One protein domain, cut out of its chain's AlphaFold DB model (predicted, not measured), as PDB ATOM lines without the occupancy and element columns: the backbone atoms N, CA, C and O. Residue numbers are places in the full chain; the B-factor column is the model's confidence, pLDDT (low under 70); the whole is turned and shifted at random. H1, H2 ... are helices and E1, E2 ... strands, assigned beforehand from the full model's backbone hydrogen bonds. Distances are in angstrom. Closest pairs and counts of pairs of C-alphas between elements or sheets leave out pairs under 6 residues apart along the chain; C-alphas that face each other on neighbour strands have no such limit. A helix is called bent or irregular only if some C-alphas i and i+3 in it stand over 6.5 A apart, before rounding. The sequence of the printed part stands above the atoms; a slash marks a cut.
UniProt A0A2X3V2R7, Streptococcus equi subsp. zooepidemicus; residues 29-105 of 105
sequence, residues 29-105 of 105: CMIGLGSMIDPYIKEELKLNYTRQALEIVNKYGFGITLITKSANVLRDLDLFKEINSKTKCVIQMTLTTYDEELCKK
ATOM      1  N   CYS A  29     -11.305 -12.743  22.327       95.38
ATOM      2  CA  CYS A  29     -12.392 -13.422  23.019       95.38
ATOM      3  C   CYS A  29     -12.618 -14.812  22.417       95.38
ATOM      4  O   CYS A  29     -11.996 -15.168  21.415       95.38
ATOM      5  N   MET A  30     -13.529 -15.569  23.022       97.25
ATOM      6  CA  MET A  30     -14.048 -16.801  22.436       97.25
ATOM      7  C   MET A  30     -15.035 -16.456  21.317       97.25
ATOM      8  O   MET A  30     -15.882 -15.576  21.495       97.25
ATOM      9  N   ILE A  31     -14.921 -17.130  20.178       97.31
ATOM     10  CA  ILE A  31     -15.902 -17.115  19.092       97.31
ATOM     11  C   ILE A  31     -16.751 -18.377  19.220       97.31
ATOM     12  O   ILE A  31     -16.208 -19.447  19.465       97.31
ATOM     13  N   GLY A  32     -18.071 -18.246  19.122       96.75
ATOM     14  CA  GLY A  32     -19.000 -19.371  19.222       96.75
ATOM     15  C   GLY A  32     -19.512 -19.800  17.855       96.75
ATOM     16  O   GLY A  32     -19.984 -18.954  17.099       96.75
ATOM     17  N   LEU A  33     -19.451 -21.098  17.566       96.00
ATOM     18  CA  LEU A  33     -20.072 -21.740  16.409       96.00
ATOM     19  C   LEU A  33     -21.072 -22.799  16.891       96.00
ATOM     20  O   LEU A  33     -20.858 -23.436  17.923       96.00
ATOM     21  N   GLY A  34     -22.153 -23.006  16.140       93.44
ATOM     22  CA  GLY A  34     -23.112 -24.076  16.430       93.44
ATOM     23  C   GLY A  34     -24.318 -23.696  17.288       93.44
ATOM     24  O   GLY A  34     -25.050 -24.577  17.721       93.44
ATOM     25  N   SER A  35     -24.541 -22.403  17.558       89.25
ATOM     26  CA  SER A  35     -25.644 -21.960  18.430       89.25
ATOM     27  C   SER A  35     -27.028 -22.050  17.779       89.25
ATOM     28  O   SER A  35     -27.994 -22.374  18.458       89.25
ATOM     29  N   MET A  36     -27.133 -21.716  16.488       88.62
ATOM     30  CA  MET A  36     -28.414 -21.676  15.760       88.62
ATOM     31  C   MET A  36     -28.564 -22.834  14.773       88.62
ATOM     32  O   MET A  36     -29.657 -23.350  14.581       88.62
ATOM     33  N   ILE A  37     -27.458 -23.232  14.147       88.94
ATOM     34  CA  ILE A  37     -27.383 -24.325  13.182       88.94
ATOM     35  C   ILE A  37     -26.115 -25.120  13.462       88.94
ATOM     36  O   ILE A  37     -25.107 -24.529  13.858       88.94
ATOM     37  N   ASP A  38     -26.167 -26.441  13.279       94.19
ATOM     38  CA  ASP A  38     -24.980 -27.280  13.436       94.19
ATOM     39  C   ASP A  38     -23.904 -26.840  12.422       94.19
ATOM     40  O   ASP A  38     -24.221 -26.671  11.242       94.19
ATOM     41  N   PRO A  39     -22.639 -26.640  12.832       95.38
ATOM     42  CA  PRO A  39     -21.587 -26.188  11.924       95.38
ATOM     43  C   PRO A  39     -21.274 -27.188  10.815       95.38
ATOM     44  O   PRO A  39     -20.655 -26.797   9.838       95.38
ATOM     45  N   TYR A  40     -21.663 -28.457  10.966       95.56
ATOM     46  CA  TYR A  40     -21.291 -29.557  10.081       95.56
ATOM     47  C   TYR A  40     -22.498 -30.210   9.392       95.56
ATOM     48  O   TYR A  40     -22.578 -31.441   9.293       95.56
ATOM     49  N   ILE A  41     -23.423 -29.383   8.892       93.19
ATOM     50  CA  ILE A  41     -24.488 -29.811   7.971       93.19
ATOM     51  C   ILE A  41     -23.920 -30.438   6.685       93.19
ATOM     52  O   ILE A  41     -22.732 -30.338   6.376       93.19
ATOM     53  N   LYS A  42     -24.772 -31.100   5.901       92.44
ATOM     54  CA  LYS A  42     -24.349 -31.817   4.690       92.44
ATOM     55  C   LYS A  42     -23.698 -30.889   3.660       92.44
ATOM     56  O   LYS A  42     -22.704 -31.256   3.039       92.44
ATOM     57  N   GLU A  43     -24.241 -29.690   3.495       93.06
ATOM     58  CA  GLU A  43     -23.782 -28.663   2.562       93.06
ATOM     59  C   GLU A  43     -22.395 -28.138   2.956       93.06
ATOM     60  O   GLU A  43     -21.563 -27.880   2.084       93.06
ATOM     61  N   GLU A  44     -22.098 -28.079   4.260       94.50
ATOM     62  CA  GLU A  44     -20.792 -27.664   4.778       94.50
ATOM     63  C   GLU A  44     -19.661 -28.575   4.282       94.50
ATOM     64  O   GLU A  44     -18.541 -28.110   4.074       94.50
ATOM     65  N   LEU A  45     -19.926 -29.861   4.023       91.81
ATOM     66  CA  LEU A  45     -18.913 -30.766   3.465       91.81
ATOM     67  C   LEU A  45     -18.366 -30.279   2.115       91.81
ATOM     68  O   LEU A  45     -17.240 -30.622   1.760       91.81
ATOM     69  N   LYS A  46     -19.153 -29.487   1.376       95.00
ATOM     70  CA  LYS A  46     -18.754 -28.865   0.108       95.00
ATOM     71  C   LYS A  46     -18.336 -27.405   0.281       95.00
ATOM     72  O   LYS A  46     -17.365 -26.991  -0.340       95.00
ATOM     73  N   LEU A  47     -19.065 -26.635   1.093       96.06
ATOM     74  CA  LEU A  47     -18.828 -25.196   1.277       96.06
ATOM     75  C   LEU A  47     -17.565 -24.905   2.089       96.06
ATOM     76  O   LEU A  47     -16.848 -23.950   1.790       96.06
ATOM     77  N   ASN A  48     -17.274 -25.742   3.088       96.38
ATOM     78  CA  ASN A  48     -16.088 -25.652   3.933       96.38
ATOM     79  C   ASN A  48     -15.960 -24.300   4.676       96.38
ATOM     80  O   ASN A  48     -14.856 -23.774   4.844       96.38
ATOM     81  N   TYR A  49     -17.083 -23.687   5.063       97.00
ATOM     82  CA  TYR A  49     -17.133 -22.391   5.746       97.00
ATOM     83  C   TYR A  49     -16.690 -22.489   7.203       97.00
ATOM     84  O   TYR A  49     -16.013 -21.587   7.695       97.00
ATOM     85  N   THR A  50     -17.011 -23.580   7.891       97.19
ATOM     86  CA  THR A  50     -16.555 -23.841   9.259       97.19
ATOM     87  C   THR A  50     -15.034 -23.896   9.294       97.19
ATOM     88  O   THR A  50     -14.423 -23.188  10.095       97.19
ATOM     89  N   ARG A  51     -14.401 -24.630   8.371       98.12
ATOM     90  CA  ARG A  51     -12.936 -24.681   8.292       98.12
ATOM     91  C   ARG A  51     -12.319 -23.312   7.998       98.12
ATOM     92  O   ARG A  51     -11.420 -22.888   8.719       98.12
ATOM     93  N   GLN A  52     -12.844 -22.583   7.010       98.31
ATOM     94  CA  GLN A  52     -12.386 -21.220   6.699       98.31
ATOM     95  C   GLN A  52     -12.532 -20.276   7.904       98.31
ATOM     96  O   GLN A  52     -11.642 -19.477   8.197       98.31
ATOM     97  N   ALA A  53     -13.630 -20.384   8.654       98.19
ATOM     98  CA  ALA A  53     -13.827 -19.613   9.874       98.19
ATOM     99  C   ALA A  53     -12.778 -19.960  10.942       98.19
ATOM    100  O   ALA A  53     -12.243 -19.051  11.579       98.19
ATOM    101  N   LEU A  54     -12.444 -21.243  11.119       98.44
ATOM    102  CA  LEU A  54     -11.398 -21.693  12.043       98.44
ATOM    103  C   LEU A  54     -10.010 -21.181  11.640       98.44
ATOM    104  O   LEU A  54      -9.263 -20.722  12.503       98.44
ATOM    105  N   GLU A  55      -9.685 -21.183  10.348       98.56
ATOM    106  CA  GLU A  55      -8.433 -20.623   9.823       98.56
ATOM    107  C   GLU A  55      -8.314 -19.126  10.140       98.56
ATOM    108  O   GLU A  55      -7.279 -18.677  10.636       98.56
ATOM    109  N   ILE A  56      -9.387 -18.353   9.946       98.50
ATOM    110  CA  ILE A  56      -9.424 -16.924  10.295       98.50
ATOM    111  C   ILE A  56      -9.297 -16.741  11.814       98.50
ATOM    112  O   ILE A  56      -8.499 -15.924  12.280       98.50
ATOM    113  N   VAL A  57     -10.046 -17.505  12.611       98.19
ATOM    114  CA  VAL A  57      -9.980 -17.449  14.081       98.19
ATOM    115  C   VAL A  57      -8.556 -17.715  14.573       98.19
ATOM    116  O   VAL A  57      -8.043 -16.941  15.387       98.19
ATOM    117  N   ASN A  58      -7.895 -18.740  14.032       98.19
ATOM    118  CA  ASN A  58      -6.505 -19.076  14.326       98.19
ATOM    119  C   ASN A  58      -5.544 -17.957  13.888       98.19
ATOM    120  O   ASN A  58      -4.740 -17.483  14.693       98.19
ATOM    121  N   LYS A  59      -5.673 -17.469  12.645       97.94
ATOM    122  CA  LYS A  59      -4.847 -16.392  12.066       97.94
ATOM    123  C   LYS A  59      -4.841 -15.139  12.936       97.94
ATOM    124  O   LYS A  59      -3.794 -14.530  13.136       97.94
ATOM    125  N   TYR A  60      -5.999 -14.751  13.469       97.69
ATOM    126  CA  TYR A  60      -6.117 -13.566  14.318       97.69
ATOM    127  C   TYR A  60      -6.011 -13.863  15.822       97.69
ATOM    128  O   TYR A  60      -6.218 -12.947  16.623       97.69
ATOM    129  N   GLY A  61      -5.684 -15.094  16.227       97.25
ATOM    130  CA  GLY A  61      -5.432 -15.460  17.623       97.25
ATOM    131  C   GLY A  61      -6.656 -15.329  18.533       97.25
ATOM    132  O   GLY A  61      -6.543 -14.844  19.660       97.25
ATOM    133  N   PHE A  62      -7.839 -15.692  18.041       98.44
ATOM    134  CA  PHE A  62      -9.046 -15.804  18.863       98.44
ATOM    135  C   PHE A  62      -9.192 -17.230  19.412       98.44
ATOM    136  O   PHE A  62      -8.622 -18.178  18.876       98.44
ATOM    137  N   GLY A  63      -9.936 -17.376  20.510       98.25
ATOM    138  CA  GLY A  63     -10.360 -18.689  20.997       98.25
ATOM    139  C   GLY A  63     -11.649 -19.131  20.315       98.25
ATOM    140  O   GLY A  63     -12.382 -18.299  19.774       98.25
ATOM    141  N   ILE A  64     -11.955 -20.423  20.372       98.25
ATOM    142  CA  ILE A  64     -13.145 -20.998  19.736       98.25
ATOM    143  C   ILE A  64     -13.933 -21.864  20.716       98.25
ATOM    144  O   ILE A  64     -13.360 -22.602  21.517       98.25
ATOM    145  N   THR A  65     -15.255 -21.762  20.651       98.19
ATOM    146  CA  THR A  65     -16.185 -22.737  21.209       98.19
ATOM    147  C   THR A  65     -17.101 -23.229  20.097       98.19
ATOM    148  O   THR A  65     -17.615 -22.422  19.324       98.19
ATOM    149  N   LEU A  66     -17.276 -24.541  19.980       97.75
ATOM    150  CA  LEU A  66     -18.058 -25.150  18.910       97.75
ATOM    151  C   LEU A  66     -19.015 -26.184  19.488       97.75
ATOM    152  O   LEU A  66     -18.588 -27.067  20.225       97.75
ATOM    153  N   ILE A  67     -20.295 -26.074  19.140       97.75
ATOM    154  CA  ILE A  67     -21.343 -27.020  19.528       97.75
ATOM    155  C   ILE A  67     -21.727 -27.842  18.298       97.75
ATOM    156  O   ILE A  67     -22.035 -27.269  17.255       97.75
ATOM    157  N   THR A  68     -21.713 -29.171  18.393       96.56
ATOM    158  CA  THR A  68     -22.132 -30.041  17.280       96.56
ATOM    159  C   THR A  68     -22.625 -31.403  17.762       96.56
ATOM    160  O   THR A  68     -22.326 -31.842  18.873       96.56
ATOM    161  N   LYS A  69     -23.399 -32.079  16.915       93.88
ATOM    162  CA  LYS A  69     -23.738 -33.509  17.034       93.88
ATOM    163  C   LYS A  69     -22.924 -34.382  16.075       93.88
ATOM    164  O   LYS A  69     -22.999 -35.604  16.140       93.88
ATOM    165  N   SER A  70     -22.187 -33.769  15.152       94.56
ATOM    166  CA  SER A  70     -21.605 -34.438  13.995       94.56
ATOM    167  C   SER A  70     -20.178 -34.918  14.251       94.56
ATOM    168  O   SER A  70     -19.331 -34.170  14.738       94.56
ATOM    169  N   ALA A  71     -19.868 -36.143  13.819       94.81
ATOM    170  CA  ALA A  71     -18.499 -36.666  13.808       94.81
ATOM    171  C   ALA A  71     -17.588 -35.948  12.790       94.81
ATOM    172  O   ALA A  71     -16.364 -36.057  12.868       94.81
ATOM    173  N   ASN A  72     -18.160 -35.162  11.866       96.44
ATOM    174  CA  ASN A  72     -17.405 -34.372  10.889       96.44
ATOM    175  C   ASN A  72     -16.506 -33.308  11.534       96.44
ATOM    176  O   ASN A  72     -15.590 -32.828  10.871       96.44
ATOM    177  N   VAL A  73     -16.703 -33.002  12.822       96.81
ATOM    178  CA  VAL A  73     -15.782 -32.177  13.618       96.81
ATOM    179  C   VAL A  73     -14.340 -32.689  13.580       96.81
ATOM    180  O   VAL A  73     -13.396 -31.911  13.648       96.81
ATOM    181  N   LEU A  74     -14.129 -33.991  13.384       97.25
ATOM    182  CA  LEU A  74     -12.786 -34.564  13.289       97.25
ATOM    183  C   LEU A  74     -12.002 -34.097  12.050       97.25
ATOM    184  O   LEU A  74     -10.776 -34.188  12.054       97.25
ATOM    185  N   ARG A  75     -12.675 -33.567  11.016       97.12
ATOM    186  CA  ARG A  75     -12.033 -33.032   9.801       97.12
ATOM    187  C   ARG A  75     -11.121 -31.838  10.086       97.12
ATOM    188  O   ARG A  75     -10.152 -31.646   9.363       97.12
ATOM    189  N   ASP A  76     -11.424 -31.073  11.135       98.06
ATOM    190  CA  ASP A  76     -10.717 -29.834  11.486       98.06
ATOM    191  C   ASP A  76      -9.871 -29.976  12.759       98.06
ATOM    192  O   ASP A  76      -9.509 -28.996  13.415       98.06
ATOM    193  N   LEU A  77      -9.548 -31.219  13.132       98.06
ATOM    194  CA  LEU A  77      -8.796 -31.532  14.345       98.06
ATOM    195  C   LEU A  77      -7.409 -30.874  14.375       98.06
ATOM    196  O   LEU A  77      -6.919 -30.527  15.450       98.06
ATOM    197  N   ASP A  78      -6.781 -30.700  13.214       98.44
ATOM    198  CA  ASP A  78      -5.519 -29.982  13.060       98.44
ATOM    199  C   ASP A  78      -5.643 -28.523  13.529       98.44
ATOM    200  O   ASP A  78      -4.895 -28.093  14.412       98.44
ATOM    201  N   LEU A  79      -6.658 -27.805  13.040       98.50
ATOM    202  CA  LEU A  79      -6.927 -26.418  13.420       98.50
ATOM    203  C   LEU A  79      -7.356 -26.300  14.881       98.50
ATOM    204  O   LEU A  79      -6.906 -25.392  15.578       98.50
ATOM    205  N   PHE A  80      -8.178 -27.222  15.390       98.44
ATOM    206  CA  PHE A  80      -8.568 -27.198  16.801       98.44
ATOM    207  C   PHE A  80      -7.372 -27.355  17.737       98.44
ATOM    208  O   PHE A  80      -7.288 -26.640  18.739       98.44
ATOM    209  N   LYS A  81      -6.435 -28.255  17.413       98.50
ATOM    210  CA  LYS A  81      -5.195 -28.429  18.180       98.50
ATOM    211  C   LYS A  81      -4.322 -27.182  18.117       98.50
ATOM    212  O   LYS A  81      -3.794 -26.767  19.146       98.50
ATOM    213  N   GLU A  82      -4.198 -26.573  16.941       98.56
ATOM    214  CA  GLU A  82      -3.397 -25.363  16.757       98.56
ATOM    215  C   GLU A  82      -3.992 -24.146  17.481       98.56
ATOM    216  O   GLU A  82      -3.275 -23.399  18.143       98.56
ATOM    217  N   ILE A  83      -5.314 -23.964  17.432       98.50
ATOM    218  CA  ILE A  83      -5.993 -22.911  18.196       98.50
ATOM    219  C   ILE A  83      -5.797 -23.155  19.693       98.50
ATOM    220  O   ILE A  83      -5.465 -22.229  20.429       98.50
ATOM    221  N   ASN A  84      -5.952 -24.399  20.155       98.44
ATOM    222  CA  ASN A  84      -5.803 -24.725  21.570       98.44
ATOM    223  C   ASN A  84      -4.370 -24.539  22.095       98.44
ATOM    224  O   ASN A  84      -4.201 -24.267  23.277       98.44
ATOM    225  N   SER A  85      -3.346 -24.677  21.246       98.25
ATOM    226  CA  SER A  85      -1.957 -24.444  21.662       98.25
ATOM    227  C   SER A  85      -1.628 -22.959  21.841       98.25
ATOM    228  O   SER A  85      -0.723 -22.623  22.603       98.25
ATOM    229  N   LYS A  86      -2.369 -22.063  21.172       97.25
ATOM    230  CA  LYS A  86      -2.172 -20.604  21.234       97.25
ATOM    231  C   LYS A  86      -3.150 -19.905  22.177       97.25
ATOM    232  O   LYS A  86      -2.807 -18.882  22.765       97.25
ATOM    233  N   THR A  87      -4.385 -20.396  22.264       96.31
ATOM    234  CA  THR A  87      -5.484 -19.749  22.992       96.31
ATOM    235  C   THR A  87      -6.312 -20.773  23.782       96.31
ATOM    236  O   THR A  87      -5.787 -21.437  24.670       96.31
ATOM    237  N   LYS A  88      -7.621 -20.872  23.531       97.12
ATOM    238  CA  LYS A  88      -8.531 -21.837  24.148       97.12
ATOM    239  C   LYS A  88      -9.468 -22.379  23.077       97.12
ATOM    240  O   LYS A  88     -10.091 -21.606  22.348       97.12
ATOM    241  N   CYS A  89      -9.588 -23.698  23.027       98.38
ATOM    242  CA  CYS A  89     -10.547 -24.402  22.189       98.38
ATOM    243  C   CYS A  89     -11.485 -25.221  23.080       98.38
ATOM    244  O   CYS A  89     -11.029 -25.957  23.955       98.38
ATOM    245  N   VAL A  90     -12.795 -25.075  22.888       98.19
ATOM    246  CA  VAL A  90     -13.819 -25.845  23.603       98.19
ATOM    247  C   VAL A  90     -14.743 -26.485  22.578       98.19
ATOM    248  O   VAL A  90     -15.400 -25.787  21.815       98.19
ATOM    249  N   ILE A  91     -14.812 -27.812  22.564       97.75
ATOM    250  CA  ILE A  91     -15.751 -28.549  21.715       97.75
ATOM    251  C   ILE A  91     -16.828 -29.142  22.615       97.75
ATOM    252  O   ILE A  91     -16.531 -29.832  23.589       97.75
ATOM    253  N   GLN A  92     -18.080 -28.837  22.303       97.50
ATOM    254  CA  GLN A  92     -19.260 -29.271  23.030       97.50
ATOM    255  C   GLN A  92     -20.030 -30.239  22.136       97.50
ATOM    256  O   GLN A  92     -20.514 -29.865  21.068       97.50
ATOM    257  N   MET A  93     -20.144 -31.489  22.577       95.69
ATOM    258  CA  MET A  93     -20.914 -32.501  21.864       95.69
ATOM    259  C   MET A  93     -22.322 -32.571  22.439       95.69
ATOM    260  O   MET A  93     -22.496 -32.802  23.636       95.69
ATOM    261  N   THR A  94     -23.326 -32.385  21.590       92.44
ATOM    262  CA  THR A  94     -24.719 -32.530  22.011       92.44
ATOM    263  C   THR A  94     -25.117 -34.000  21.928       92.44
ATOM    264  O   THR A  94     -25.211 -34.564  20.842       92.44
ATOM    265  N   LEU A  95     -25.396 -34.608  23.079       90.81
ATOM    266  CA  LEU A  95     -25.948 -35.955  23.190       90.81
ATOM    267  C   LEU A  95     -27.398 -35.847  23.669       90.81
ATOM    268  O   LEU A  95     -27.637 -35.445  24.804       90.81
ATOM    269  N   THR A  96     -28.366 -36.169  22.806       88.94
ATOM    270  CA  THR A  96     -29.790 -36.144  23.190       88.94
ATOM    271  C   THR A  96     -30.139 -37.342  24.076       88.94
ATOM    272  O   THR A  96     -30.784 -37.194  25.108       88.94
ATOM    273  N   THR A  97     -29.714 -38.534  23.663       91.62
ATOM    274  CA  THR A  97     -29.919 -39.808  24.356       91.62
ATOM    275  C   THR A  97     -28.784 -40.757  23.982       91.62
ATOM    276  O   THR A  97     -28.169 -40.596  22.928       91.62
ATOM    277  N   TYR A  98     -28.494 -41.726  24.848       89.25
ATOM    278  CA  TYR A  98     -27.561 -42.818  24.555       89.25
ATOM    279  C   TYR A  98     -28.262 -44.035  23.924       89.25
ATOM    280  O   TYR A  98     -27.588 -44.950  23.462       89.25
ATOM    281  N   ASP A  99     -29.600 -44.058  23.931       93.94
ATOM    282  CA  ASP A  99     -30.412 -45.132  23.360       93.94
ATOM    283  C   ASP A  99     -30.464 -45.000  21.830       93.94
ATOM    284  O   ASP A  99     -31.064 -44.070  21.283       93.94
ATOM    285  N   GLU A 100     -29.817 -45.935  21.140       87.81
ATOM    286  CA  GLU A 100     -29.710 -45.927  19.683       87.81
ATOM    287  C   GLU A 100     -31.051 -46.206  18.983       87.81
ATOM    288  O   GLU A 100     -31.302 -45.667  17.904       87.81
ATOM    289  N   GLU A 101     -31.942 -46.982  19.604       93.25
ATOM    290  CA  GLU A 101     -33.277 -47.254  19.062       93.25
ATOM    291  C   GLU A 101     -34.151 -45.997  19.115       93.25
ATOM    292  O   GLU A 101     -34.939 -45.746  18.202       93.25
ATOM    293  N   LEU A 102     -33.981 -45.162  20.147       91.44
ATOM    294  CA  LEU A 102     -34.662 -43.870  20.232       91.44
ATOM    295  C   LEU A 102     -34.123 -42.858  19.206       91.44
ATOM    296  O   LEU A 102     -34.890 -42.040  18.713       91.44
ATOM    297  N   CYS A 103     -32.834 -42.921  18.856       85.06
ATOM    298  CA  CYS A 103     -32.221 -42.038  17.855       85.06
ATOM    299  C   CYS A 103     -32.648 -42.329  16.407       85.06
ATOM    300  O   CYS A 103     -32.538 -41.442  15.562       85.06
ATOM    301  N   LYS A 104     -33.063 -43.565  16.103       83.81
ATOM    302  CA  LYS A 104     -33.454 -43.998  14.746       83.81
ATOM    303  C   LYS A 104     -34.927 -43.733  14.414       83.81
ATOM    304  O   LYS A 104     -35.301 -43.878  13.250       83.81
ATOM    305  N   LYS A 105     -35.744 -43.413  15.420       72.25
ATOM    306  CA  LYS A 105     -37.158 -43.048  15.265       72.25
ATOM    307  C   LYS A 105     -37.309 -41.589  14.864       72.25
ATOM    308  O   LYS A 105     -38.207 -41.333  14.036       72.25
TER     309      LYS A 105
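Overview. This is residues 29 to 105 of the 105 residues of a protein of Streptococcus equi subsp. zooepidemicus (UniProt A0A2X3V2R7). A small sheet of three parallel strands has two helices, H2 and H3, side by side over one face, while its other face has no named helix on it; a tail, residues 97 to 105, sticks out from this body and holds the short helix H4. The printed part has 77 residues, with four named helices and three named strands in the order E1 H1 H2 E2 H3 E3 H4, and the sheet runs E1 E2 E3. The class is mixed, helices and strands. The whole is only just compact, close to loose, with a radius of gyration of the C-alphas of 13.4 A, and it spans 43 by 25 by 22 A.

Along the chain. E1, residues 30 to 33, begins at C-alpha 30 (-14.048, -16.801, 22.436). H1 is residues 44 to 47, and H2, residues 49 to 59, is 15.1 A long. E2, residues 63 to 68, measures 16.8 A. H3, residues 71 to 86, measures 24.1 A and is irregular: C-alphas 75 and 78 are 7.9 A apart, with a kink of 60 degrees near residue 78. E3, residues 89 to 93, measures 13.2 A. H4, residues 100 to 103, ends at C-alpha 103 (-32.221, -42.038, 17.855).

Arrangement. E1 and E2 are parallel at 23 degrees, with N 31 and O 63 2.8 A apart, within hydrogen-bond range. E2 and E3 are parallel at 10 degrees, with N 92 and O 66 2.8 A apart, also within range. H2 and H3 are on the same face, making two layers, helices on one face of a sheet. H2 lies over E1 and E2 at a height over the sheet of 10.1 A, and H3 over E3 at 8.7 A. H3 touches H2 with residues 76 to 83 alone, at a shallow tilt of 9 degrees, the same way; the closest C-alphas, of Asn 58 and Ile 83, are 5.5 A apart. E1, H1 H2, E2 and E2, H3, E3 are strand-helix-strand units, parallel neighbour strands with helices between, and both crossovers are right-handed. H1 is not on the sheet, and is close to but not clearly touching H2, with C-alphas 44 and 50 closest at 7.3 A. Every O i to N i+4 pair is within range in H2 and 7 of 12 in H3; H1 and H4 are too short for such a pair.

Size, cuts and confidence. The C-alphas farthest apart, of Tyr 60 and Glu 101, are 43.5 A apart. Without residues 97 to 105, which stand free, the body spans 30 by 26 by 19 A. The printed part has no cut, no link is long, and no printed residue is under 70 in pLDDT.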